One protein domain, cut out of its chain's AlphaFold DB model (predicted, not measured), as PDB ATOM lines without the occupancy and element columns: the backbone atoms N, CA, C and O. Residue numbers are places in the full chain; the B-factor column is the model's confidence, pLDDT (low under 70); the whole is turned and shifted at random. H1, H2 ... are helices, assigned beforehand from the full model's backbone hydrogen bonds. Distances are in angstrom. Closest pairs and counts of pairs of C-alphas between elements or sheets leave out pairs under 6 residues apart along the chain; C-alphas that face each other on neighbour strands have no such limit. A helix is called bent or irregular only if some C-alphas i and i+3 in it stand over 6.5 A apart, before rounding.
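Overview. This is residues 22 to 104 of the 107 residues of an uncharacterized protein of Pasteurella multocida (UniProt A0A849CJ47). The long helix H2 makes the middle of a small helical domain, with H4 running back beside its first half and H1 packed on its second half on another side, crossing it at a steep angle. H3 touches no helix: it follows the last residue of H2 through a tight link and turns back, and the link from H3 leads on to H4, with few contacts inside this loosely closed corner. The printed part has 83 residues with four named helices, in the order H1, H2, H3, H4, and no named strand; the class is all helix. It is only just compact, close to loose, with a radius of gyration of the C-alphas of 14.0 A, and the C-alphas span 38 by 29 by 21 A.

Arrangement. H2, residues 45 to 65, is the longest helix. H4, residues 91 to 102, touches H2, and the closest C-alphas are those of Ala 53 and Leu 95, 5.9 A apart. Their lines stand at a shallow tilt of 25 degrees, and they run opposite ways. H1, residues 22 to 32, touches H2 too, and the closest C-alphas are those of Ile 26 and Ala 61, 6.1 A apart. These two stand at a steep tilt of 53 degrees and run opposite ways. H3, residues 70 to 84, is close to H2 but not clearly touching, and the closest C-alphas are those of Phe 63 and Lys 72, 7.4 A apart. Their lines stand at a steep tilt of 42 degrees, opposite ways. H1 is apart from H3 and from H4, and H3 and H4 are apart. In H1, H2 and H4 every O i to N i+4 pair is within hydrogen-bond range; in H3 9 of 11 are.

Along the chain. H2 begins with C-alpha 45 at (-44.593, -24.649, 61.384) and ends with C-alpha 65 at (-51.297, 5.054, 58.969), 30.5 A from first to last C-alpha. H1 measures 15.1 A, H3 19.3 A and H4 16.1 A in the same way. H3 is irregular: C-alphas 78 and 81 are 7.6 A apart, and its line is a rough one. H1 begins with C-alpha 22 at (-51.297, 1.279, 52.397), and H4 ends with C-alpha 102 at (-36.418, -18.323, 59.423).

Size, cuts and confidence. The two C-alphas farthest apart are those of Pro 70 and Gly 104, at 41.3 A. The printed part has no cut. The link from H1 to H2 is long, with 12 residues, 33 to 44; that from H2 to H3 is tight, with 4 residues; and that from H3 to H4 is short, with 6. The mean pLDDT of the printed part is 76.7, and it is under 70 at residues 80 to 90, 92 to 93 and 103 to 104.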
ATOM      1  N   SER A  22     -51.338   2.358  51.408       72.81
ATOM      2  CA  SER A  22     -51.297   1.279  52.397       72.81
ATOM      3  C   SER A  22     -50.700  -0.025  51.859       72.81
ATOM      4  O   SER A  22     -49.955  -0.699  52.561       72.81
ATOM      5  N   LEU A  23     -51.017  -0.400  50.614       79.56
ATOM      6  CA  LEU A  23     -50.474  -1.612  49.985       79.56
ATOM      7  C   LEU A  23     -48.990  -1.441  49.672       79.56
ATOM      8  O   LEU A  23     -48.219  -2.366  49.894       79.56
ATOM      9  N   GLN A  24     -48.594  -0.249  49.227       85.25
ATOM     10  CA  GLN A  24     -47.191   0.058  48.975       85.25
ATOM     11  C   GLN A  24     -46.371   0.068  50.274       85.25
ATOM     12  O   GLN A  24     -45.294  -0.508  50.316       85.25
ATOM     13  N   LEU A  25     -46.923   0.616  51.364       84.69
ATOM     14  CA  LEU A  25     -46.304   0.551  52.691       84.69
ATOM     15  C   LEU A  25     -46.126  -0.896  53.178       84.69
ATOM     16  O   LEU A  25     -45.103  -1.223  53.773       84.69
ATOM     17  N   ILE A  26     -47.108  -1.770  52.936       85.94
ATOM     18  CA  ILE A  26     -46.996  -3.194  53.279       85.94
ATOM     19  C   ILE A  26     -45.889  -3.858  52.455       85.94
ATOM     20  O   ILE A  26     -45.059  -4.551  53.037       85.94
ATOM     21  N   ASP A  27     -45.848  -3.628  51.141       85.25
ATOM     22  CA  ASP A  27     -44.808  -4.176  50.261       85.25
ATOM     23  C   ASP A  27     -43.406  -3.718  50.710       85.25
ATOM     24  O   ASP A  27     -42.504  -4.544  50.862       85.25
ATOM     25  N   ASP A  28     -43.241  -2.426  51.020       86.06
ATOM     26  CA  ASP A  28     -41.982  -1.855  51.510       86.06
ATOM     27  C   ASP A  28     -41.539  -2.496  52.835       86.06
ATOM     28  O   ASP A  28     -40.363  -2.818  53.015       86.06
ATOM     29  N   LEU A  29     -42.474  -2.723  53.763       83.94
ATOM     30  CA  LEU A  29     -42.186  -3.360  55.049       83.94
ATOM     31  C   LEU A  29     -41.853  -4.850  54.904       83.94
ATOM     32  O   LEU A  29     -40.959  -5.337  55.595       83.94
ATOM     33  N   LEU A  30     -42.526  -5.577  54.008       86.88
ATOM     34  CA  LEU A  30     -42.201  -6.980  53.728       86.88
ATOM     35  C   LEU A  30     -40.777  -7.116  53.185       86.88
ATOM     36  O   LEU A  30     -40.036  -7.984  53.644       86.88
ATOM     37  N   VAL A  31     -40.380  -6.230  52.266       86.44
ATOM     38  CA  VAL A  31     -39.008  -6.176  51.742       86.44
ATOM     39  C   VAL A  31     -38.020  -5.773  52.835       86.44
ATOM     40  O   VAL A  31     -36.967  -6.394  52.963       86.44
ATOM     41  N   HIS A  32     -38.350  -4.763  53.644       85.00
ATOM     42  CA  HIS A  32     -37.477  -4.276  54.712       85.00
ATOM     43  C   HIS A  32     -37.114  -5.369  55.725       85.00
ATOM     44  O   HIS A  32     -35.962  -5.455  56.148       85.00
ATOM     45  N   PHE A  33     -38.084  -6.211  56.086       78.56
ATOM     46  CA  PHE A  33     -37.892  -7.309  57.029       78.56
ATOM     47  C   PHE A  33     -37.545  -8.649  56.360       78.56
ATOM     48  O   PHE A  33     -37.462  -9.645  57.064       78.56
ATOM     49  N   ASP A  34     -37.336  -8.708  55.041       83.19
ATOM     50  CA  ASP A  34     -37.057  -9.955  54.300       83.19
ATOM     51  C   ASP A  34     -38.097 -11.066  54.568       83.19
ATOM     52  O   ASP A  34     -37.778 -12.241  54.758       83.19
ATOM     53  N   ILE A  35     -39.376 -10.683  54.639       80.44
ATOM     54  CA  ILE A  35     -40.466 -11.616  54.940       80.44
ATOM     55  C   ILE A  35     -40.935 -12.272  53.638       80.44
ATOM     56  O   ILE A  35     -41.387 -11.574  52.723       80.44
ATOM     57  N   PRO A  36     -40.885 -13.613  53.535       74.88
ATOM     58  CA  PRO A  36     -41.306 -14.314  52.333       74.88
ATOM     59  C   PRO A  36     -42.805 -14.141  52.075       74.88
ATOM     60  O   PRO A  36     -43.616 -14.012  52.996       74.88
ATOM     61  N   ALA A  37     -43.178 -14.187  50.793       72.44
ATOM     62  CA  ALA A  37     -44.562 -14.039  50.365       72.44
ATOM     63  C   ALA A  37     -45.485 -15.041  51.079       72.44
ATOM     64  O   ALA A  37     -45.205 -16.239  51.163       72.44
ATOM     65  N   TYR A  38     -46.610 -14.531  51.580       72.88
ATOM     66  CA  TYR A  38     -47.606 -15.317  52.293       72.88
ATOM     67  C   TYR A  38     -48.204 -16.412  51.394       72.88
ATOM     68  O   TYR A  38     -48.806 -16.117  50.362       72.88
ATOM     69  N   ASN A  39     -48.092 -17.672  51.828       78.69
ATOM     70  CA  ASN A  39     -48.801 -18.802  51.236       78.69
ATOM     71  C   ASN A  39     -49.907 -19.299  52.198       78.69
ATOM     72  O   ASN A  39     -49.587 -19.919  53.218       78.69
ATOM     73  N   PRO A  40     -51.201 -19.062  51.903       74.81
ATOM     74  CA  PRO A  40     -52.318 -19.481  52.754       74.81
ATOM     75  C   PRO A  40     -52.492 -20.999  52.865       74.81
ATOM     76  O   PRO A  40     -53.176 -21.456  53.786       74.81
ATOM     77  N   ASP A  41     -51.877 -21.774  51.977       83.50
ATOM     78  CA  ASP A  41     -52.022 -23.229  51.940       83.50
ATOM     79  C   ASP A  41     -50.896 -23.952  52.704       83.50
ATOM     80  O   ASP A  41     -50.990 -25.151  52.970       83.50
ATOM     81  N   ASP A  42     -49.848 -23.233  53.129       81.44
ATOM     82  CA  ASP A  42     -48.742 -23.801  53.904       81.44
ATOM     83  C   ASP A  42     -49.080 -23.866  55.403       81.44
ATOM     84  O   ASP A  42     -49.014 -22.872  56.132       81.44
ATOM     85  N   ASN A  43     -49.470 -25.054  55.864       82.88
ATOM     86  CA  ASN A  43     -49.787 -25.336  57.269       82.88
ATOM     87  C   ASN A  43     -48.591 -25.890  58.064       82.88
ATOM     88  O   ASN A  43     -48.767 -26.363  59.188       82.88
ATOM     89  N   SER A  44     -47.379 -25.873  57.502       84.44
ATOM     90  CA  SER A  44     -46.175 -26.250  58.242       84.44
ATOM     91  C   SER A  44     -45.878 -25.242  59.369       84.44
ATOM     92  O   SER A  44     -46.352 -24.102  59.326       84.44
ATOM     93  N   PRO A  45     -45.056 -25.603  60.375       79.62
ATOM     94  CA  PRO A  45     -44.593 -24.649  61.384       79.62
ATOM     95  C   PRO A  45     -43.943 -23.399  60.773       79.62
ATOM     96  O   PRO A  45     -44.129 -22.295  61.279       79.62
ATOM     97  N   GLN A  46     -43.236 -23.563  59.652       76.81
ATOM     98  CA  GLN A  46     -42.632 -22.458  58.915       76.81
ATOM     99  C   GLN A  46     -43.691 -21.585  58.236       76.81
ATOM    100  O   GLN A  46     -43.635 -20.362  58.341       76.81
ATOM    101  N   GLY A  47     -44.693 -22.210  57.613       80.38
ATOM    102  CA  GLY A  47     -45.851 -21.525  57.048       80.38
ATOM    103  C   GLY A  47     -46.562 -20.670  58.090       80.38
ATOM    104  O   GLY A  47     -46.804 -19.493  57.843       80.38
ATOM    105  N   LEU A  48     -46.810 -21.217  59.289       80.69
ATOM    106  CA  LEU A  48     -47.397 -20.495  60.426       80.69
ATOM    107  C   LEU A  48     -46.564 -19.277  60.850       80.69
ATOM    108  O   LEU A  48     -47.133 -18.203  61.048       80.69
ATOM    109  N   LEU A  49     -45.236 -19.417  60.944       80.19
ATOM    110  CA  LEU A  49     -44.336 -18.296  61.241       80.19
ATOM    111  C   LEU A  49     -44.413 -17.209  60.164       80.19
ATOM    112  O   LEU A  49     -44.489 -16.030  60.499       80.19
ATOM    113  N   SER A  50     -44.471 -17.589  58.886       80.81
ATOM    114  CA  SER A  50     -44.639 -16.637  57.784       80.81
ATOM    115  C   SER A  50     -45.996 -15.926  57.828       80.81
ATOM    116  O   SER A  50     -46.058 -14.724  57.573       80.81
ATOM    117  N   ARG A  51     -47.089 -16.608  58.220       83.19
ATOM    118  CA  ARG A  51     -48.390 -15.933  58.433       83.19
ATOM    119  C   ARG A  51     -48.306 -14.926  59.567       83.19
ATOM    120  O   ARG A  51     -48.824 -13.822  59.438       83.19
ATOM    121  N   LEU A  52     -47.664 -15.308  60.669       83.12
ATOM    122  CA  LEU A  52     -47.500 -14.434  61.823       83.12
ATOM    123  C   LEU A  52     -46.664 -13.197  61.467       83.12
ATOM    124  O   LEU A  52     -47.046 -12.091  61.844       83.12
ATOM    125  N   ALA A  53     -45.580 -13.365  60.703       83.56
ATOM    126  CA  ALA A  53     -44.758 -12.264  60.206       83.56
ATOM    127  C   ALA A  53     -45.559 -11.317  59.298       83.56
ATOM    128  O   ALA A  53     -45.564 -10.108  59.516       83.56
ATOM    129  N   PHE A  54     -46.311 -11.861  58.339       85.62
ATOM    130  CA  PHE A  54     -47.164 -11.064  57.457       85.62
ATOM    131  C   PHE A  54     -48.227 -10.271  58.235       85.62
ATOM    132  O   PHE A  54     -48.352  -9.060  58.063       85.62
ATOM    133  N   LEU A  55     -48.958 -10.926  59.145       84.69
ATOM    134  CA  LEU A  55     -49.966 -10.263  59.980       84.69
ATOM    135  C   LEU A  55     -49.350  -9.174  60.862       84.69
ATOM    136  O   LEU A  55     -49.959  -8.123  61.065       84.69
ATOM    137  N   SER A  56     -48.132  -9.409  61.347       82.25
ATOM    138  CA  SER A  56     -47.368  -8.428  62.114       82.25
ATOM    139  C   SER A  56     -47.011  -7.207  61.261       82.25
ATOM    140  O   SER A  56     -47.197  -6.081  61.715       82.25
ATOM    141  N   VAL A  57     -46.599  -7.386  60.004       85.00
ATOM    142  CA  VAL A  57     -46.379  -6.265  59.073       85.00
ATOM    143  C   VAL A  57     -47.665  -5.492  58.801       85.00
ATOM    144  O   VAL A  57     -47.665  -4.267  58.900       85.00
ATOM    145  N   CYS A  58     -48.775  -6.177  58.515       85.00
ATOM    146  CA  CYS A  58     -50.060  -5.512  58.287       85.00
ATOM    147  C   CYS A  58     -50.500  -4.696  59.506       85.00
ATOM    148  O   CYS A  58     -50.968  -3.567  59.364       85.00
ATOM    149  N   TYR A  59     -50.321  -5.251  60.705       83.25
ATOM    150  CA  TYR A  59     -50.593  -4.538  61.944       83.25
ATOM    151  C   TYR A  59     -49.691  -3.304  62.082       83.25
ATOM    152  O   TYR A  59     -50.174  -2.222  62.407       83.25
ATOM    153  N   HIS A  60     -48.391  -3.428  61.797       82.56
ATOM    154  CA  HIS A  60     -47.466  -2.298  61.860       82.56
ATOM    155  C   HIS A  60     -47.860  -1.176  60.890       82.56
ATOM    156  O   HIS A  60     -47.954  -0.019  61.298       82.56
ATOM    157  N   ALA A  61     -48.154  -1.529  59.636       84.69
ATOM    158  CA  ALA A  61     -48.591  -0.594  58.605       84.69
ATOM    159  C   ALA A  61     -49.855   0.167  59.033       84.69
ATOM    160  O   ALA A  61     -49.879   1.394  58.980       84.69
ATOM    161  N   LEU A  62     -50.860  -0.544  59.559       83.56
ATOM    162  CA  LEU A  62     -52.085   0.065  60.078       83.56
ATOM    163  C   LEU A  62     -51.784   1.118  61.155       83.56
ATOM    164  O   LEU A  62     -52.354   2.204  61.145       83.56
ATOM    165  N   PHE A  63     -50.880   0.821  62.087       80.69
ATOM    166  CA  PHE A  63     -50.547   1.743  63.173       80.69
ATOM    167  C   PHE A  63     -49.709   2.944  62.725       80.69
ATOM    168  O   PHE A  63     -49.830   4.015  63.323       80.69
ATOM    169  N   LEU A  64     -48.906   2.793  61.669       82.69
ATOM    170  CA  LEU A  64     -48.236   3.914  61.009       82.69
ATOM    171  C   LEU A  64     -49.244   4.830  60.308       82.69
ATOM    172  O   LEU A  64     -49.132   6.047  60.427       82.69
ATOM    173  N   GLU A  65     -50.250   4.270  59.637       83.88
ATOM    174  CA  GLU A  65     -51.297   5.054  58.969       83.88
ATOM    175  C   GLU A  65     -52.240   5.747  59.954       83.88
ATOM    176  O   GLU A  65     -52.667   6.877  59.729       83.88
ATOM    177  N   LEU A  66     -52.551   5.095  61.074       82.75
ATOM    178  CA  LEU A  66     -53.383   5.670  62.128       82.75
ATOM    179  C   LEU A  66     -52.639   6.707  62.977       82.75
ATOM    180  O   LEU A  66     -53.257   7.317  63.857       82.75
ATOM    181  N   LYS A  67     -51.340   6.920  62.750       80.06
ATOM    182  CA  LYS A  67     -50.554   7.904  63.489       80.06
ATOM    183  C   LYS A  67     -51.232   9.275  63.419       80.06
ATOM    184  O   LYS A  67     -51.695   9.708  62.371       80.06
ATOM    185  N   ASP A  68     -51.331   9.928  64.572       80.62
ATOM    186  CA  ASP A  68     -51.960  11.244  64.743       80.62
ATOM    187  C   ASP A  68     -53.473  11.296  64.442       80.62
ATOM    188  O   ASP A  68     -54.070  12.373  64.394       80.62
ATOM    189  N   THR A  69     -54.137  10.141  64.318       84.50
ATOM    190  CA  THR A  69     -55.597  10.074  64.185       84.50
ATOM    191  C   THR A  69     -56.295   9.945  65.548       84.50
ATOM    192  O   THR A  69     -55.768   9.307  66.468       84.50
ATOM    193  N   PRO A  70     -57.539  10.447  65.687       86.81
ATOM    194  CA  PRO A  70     -58.362  10.208  66.877       86.81
ATOM    195  C   PRO A  70     -58.613   8.718  67.147       86.81
ATOM    196  O   PRO A  70     -58.833   8.319  68.287       86.81
ATOM    197  N   ILE A  71     -58.559   7.883  66.104       83.12
ATOM    198  CA  ILE A  71     -58.717   6.431  66.214       83.12
ATOM    199  C   ILE A  71     -57.530   5.826  66.966       83.12
ATOM    200  O   ILE A  71     -57.743   5.038  67.883       83.12
ATOM    201  N   LYS A  72     -56.290   6.226  66.648       83.25
ATOM    202  CA  LYS A  72     -55.103   5.792  67.402       83.25
ATOM    203  C   LYS A  72     -55.183   6.215  68.863       83.25
ATOM    204  O   LYS A  72     -54.931   5.394  69.735       83.25
ATOM    205  N   GLN A  73     -55.606   7.451  69.129       80.94
ATOM    206  CA  GLN A  73     -55.808   7.933  70.500       80.94
ATOM    207  C   GLN A  73     -56.881   7.124  71.235       80.94
ATOM    208  O   GLN A  73     -56.708   6.782  72.400       80.94
ATOM    209  N   TRP A  74     -57.983   6.778  70.565       86.69
ATOM    210  CA  TRP A  74     -59.012   5.918  71.143       86.69
ATOM    211  C   TRP A  74     -58.471   4.518  71.450       86.69
ATOM    212  O   TRP A  74     -58.700   4.017  72.548       86.69
ATOM    213  N   ILE A  75     -57.725   3.909  70.522       81.25
ATOM    214  CA  ILE A  75     -57.079   2.604  70.721       81.25
ATOM    215  C   ILE A  75     -56.143   2.662  71.925       81.25
ATOM    216  O   ILE A  75     -56.244   1.812  72.804       81.25
ATOM    217  N   ASP A  76     -55.289   3.679  72.008       77.81
ATOM    218  CA  ASP A  76     -54.373   3.844  73.134       77.81
ATOM    219  C   ASP A  76     -55.142   3.988  74.445       77.81
ATOM    220  O   ASP A  76     -54.859   3.286  75.400       77.81
ATOM    221  N   ASN A  77     -56.184   4.813  74.488       80.44
ATOM    222  CA  ASN A  77     -56.915   5.075  75.728       80.44
ATOM    223  C   ASN A  77     -57.797   3.907  76.199       80.44
ATOM    224  O   ASN A  77     -58.108   3.833  77.384       80.44
ATOM    225  N   ASN A  78     -58.237   3.025  75.296       80.50
ATOM    226  CA  ASN A  78     -59.207   1.965  75.614       80.50
ATOM    227  C   ASN A  78     -58.610   0.556  75.564       80.50
ATOM    228  O   ASN A  78     -59.163  -0.363  76.163       80.50
ATOM    229  N   LEU A  79     -57.508   0.370  74.839       72.19
ATOM    230  CA  LEU A  79     -56.842  -0.919  74.660       72.19
ATOM    231  C   LEU A  79     -55.408  -0.917  75.218       72.19
ATOM    232  O   LEU A  79     -54.765  -1.965  75.201       72.19
ATOM    233  N   SER A  80     -54.926   0.215  75.764       61.56
ATOM    234  CA  SER A  80     -53.631   0.345  76.457       61.56
ATOM    235  C   SER A  80     -53.369  -0.806  77.408       61.56
ATOM    236  O   SER A  80     -52.328  -1.427  77.302       61.56
ATOM    237  N   ASP A  81     -54.304  -1.153  78.293       62.38
ATOM    238  CA  ASP A  81     -54.037  -2.144  79.345       62.38
ATOM    239  C   ASP A  81     -53.789  -3.552  78.778       62.38
ATOM    240  O   ASP A  81     -52.999  -4.327  79.324       62.38
ATOM    241  N   VAL A  82     -54.407  -3.853  77.631       60.06
ATOM    242  CA  VAL A  82     -54.213  -5.098  76.873       60.06
ATOM    243  C   VAL A  82     -52.841  -5.112  76.185       60.06
ATOM    244  O   VAL A  82     -52.210  -6.163  76.077       60.06
ATOM    245  N   TYR A  83     -52.344  -3.953  75.749       56.75
ATOM    246  CA  TYR A  83     -51.071  -3.813  75.031       56.75
ATOM    247  C   TYR A  83     -49.869  -3.456  75.921       56.75
ATOM    248  O   TYR A  83     -48.732  -3.780  75.577       56.75
ATOM    249  N   ALA A  84     -50.096  -2.860  77.089       51.88
ATOM    250  CA  ALA A  84     -49.093  -2.498  78.083       51.88
ATOM    251  C   ALA A  84     -48.466  -3.751  78.707       51.88
ATOM    252  O   ALA A  84     -47.256  -3.787  78.920       51.88
ATOM    253  N   HIS A  85     -49.254  -4.819  78.894       50.78
ATOM    254  CA  HIS A  85     -48.738  -6.146  79.263       50.78
ATOM    255  C   HIS A  85     -47.822  -6.757  78.194       50.78
ATOM    256  O   HIS A  85     -46.924  -7.525  78.523       50.78
ATOM    257  N   ASN A  86     -48.008  -6.373  76.929       53.50
ATOM    258  CA  ASN A  86     -47.158  -6.769  75.808       53.50
ATOM    259  C   ASN A  86     -46.079  -5.711  75.496       53.50
ATOM    260  O   ASN A  86     -45.561  -5.676  74.383       53.50
ATOM    261  N   ALA A  87     -45.744  -4.848  76.467       48.97
ATOM    262  CA  ALA A  87     -44.659  -3.865  76.421       48.97
ATOM    263  C   ALA A  87     -44.712  -2.862  75.249       48.97
ATOM    264  O   ALA A  87     -43.687  -2.605  74.621       48.97
ATOM    265  N   ASN A  88     -45.877  -2.268  74.953       52.69
ATOM    266  CA  ASN A  88     -46.000  -1.260  73.882       52.69
ATOM    267  C   ASN A  88     -45.420  -1.748  72.537       52.69
ATOM    268  O   ASN A  88     -44.708  -1.023  71.844       52.69
ATOM    269  N   TYR A  89     -45.772  -2.981  72.161       56.06
ATOM    270  CA  TYR A  89     -45.492  -3.586  70.859       56.06
ATOM    271  C   TYR A  89     -44.001  -3.681  70.486       56.06
ATOM    272  O   TYR A  89     -43.529  -2.952  69.610       56.06
ATOM    273  N   PRO A  90     -43.267  -4.695  70.985       61.03
ATOM    274  CA  PRO A  90     -42.009  -5.140  70.390       61.03
ATOM    275  C   PRO A  90     -42.284  -5.877  69.063       61.03
ATOM    276  O   PRO A  90     -41.758  -6.954  68.813       61.03
ATOM    277  N   LEU A  91     -43.159  -5.339  68.209       70.25
ATOM    278  CA  LEU A  91     -43.555  -5.944  66.939       70.25
ATOM    279  C   LEU A  91     -42.376  -6.009  65.986       70.25
ATOM    280  O   LEU A  91     -42.162  -7.034  65.362       70.25
ATOM    281  N   ILE A  92     -41.575  -4.943  65.951       67.38
ATOM    282  CA  ILE A  92     -40.319  -4.916  65.204       67.38
ATOM    283  C   ILE A  92     -39.374  -5.994  65.738       67.38
ATOM    284  O   ILE A  92     -38.902  -6.806  64.961       67.38
ATOM    285  N   GLN A  93     -39.201  -6.104  67.058       68.62
ATOM    286  CA  GLN A  93     -38.361  -7.152  67.659       68.62
ATOM    287  C   GLN A  93     -38.919  -8.562  67.398       68.62
ATOM    288  O   GLN A  93     -38.166  -9.516  67.243       68.62
ATOM    289  N   THR A  94     -40.243  -8.709  67.331       73.69
ATOM    290  CA  THR A  94     -40.914  -9.968  66.983       73.69
ATOM    291  C   THR A  94     -40.665 -10.314  65.518       73.69
ATOM    292  O   THR A  94     -40.348 -11.460  65.218       73.69
ATOM    293  N   LEU A  95     -40.755  -9.332  64.617       71.69
ATOM    294  CA  LEU A  95     -40.433  -9.485  63.201       71.69
ATOM    295  C   LEU A  95     -38.957  -9.850  63.017       71.69
ATOM    296  O   LEU A  95     -38.670 -10.864  62.393       71.69
ATOM    297  N   GLU A  96     -38.039  -9.116  63.647       75.25
ATOM    298  CA  GLU A  96     -36.604  -9.421  63.681       75.25
ATOM    299  C   GLU A  96     -36.354 -10.844  64.191       75.25
ATOM    300  O   GLU A  96     -35.613 -11.607  63.572       75.25
ATOM    301  N   LYS A  97     -37.028 -11.253  65.274       76.06
ATOM    302  CA  LYS A  97     -36.852 -12.592  65.842       76.06
ATOM    303  C   LYS A  97     -37.396 -13.692  64.940       76.06
ATOM    304  O   LYS A  97     -36.786 -14.757  64.847       76.06
ATOM    305  N   ILE A  98     -38.527 -13.457  64.276       78.31
ATOM    306  CA  ILE A  98     -39.063 -14.397  63.289       78.31
ATOM    307  C   ILE A  98     -38.064 -14.536  62.142       78.31
ATOM    308  O   ILE A  98     -37.707 -15.659  61.804       78.31
ATOM    309  N   VAL A  99     -37.541 -13.432  61.610       77.00
ATOM    310  CA  VAL A  99     -36.539 -13.442  60.532       77.00
ATOM    311  C   VAL A  99     -35.274 -14.198  60.945       77.00
ATOM    312  O   VAL A  99     -34.784 -15.021  60.176       77.00
ATOM    313  N   GLU A 100     -34.776 -14.017  62.172       78.81
ATOM    314  CA  GLU A 100     -33.656 -14.808  62.706       78.81
ATOM    315  C   GLU A 100     -33.941 -16.318  62.695       78.81
ATOM    316  O   GLU A 100     -33.094 -17.110  62.267       78.81
ATOM    317  N   ILE A 101     -35.137 -16.717  63.146       78.25
ATOM    318  CA  ILE A 101     -35.575 -18.120  63.183       78.25
ATOM    319  C   ILE A 101     -35.693 -18.685  61.760       78.25
ATOM    320  O   ILE A 101     -35.265 -19.814  61.515       78.25
ATOM    321  N   GLN A 102     -36.235 -17.908  60.816       70.62
ATOM    322  CA  GLN A 102     -36.418 -18.323  59.423       70.62
ATOM    323  C   GLN A 102     -35.095 -18.381  58.642       70.62
ATOM    324  O   GLN A 102     -34.889 -19.301  57.854       70.62
ATOM    325  N   GLY A 103     -34.182 -17.437  58.886       65.81
ATOM    326  CA  GLY A 103     -32.883 -17.327  58.217       65.81
ATOM    327  C   GLY A 103     -31.809 -18.288  58.739       65.81
ATOM    328  O   GLY A 103     -30.680 -18.271  58.252       65.81
ATOM    329  N   GLY A 104     -32.118 -19.117  59.741       55.03
ATOM    330  CA  GLY A 104     -31.196 -20.130  60.259       55.03
ATOM    331  C   GLY A 104     -29.951 -19.566  60.956       55.03
ATOM    332  O   GLY A 104     -28.988 -20.311  61.163       55.03
TER     333      GLY A 104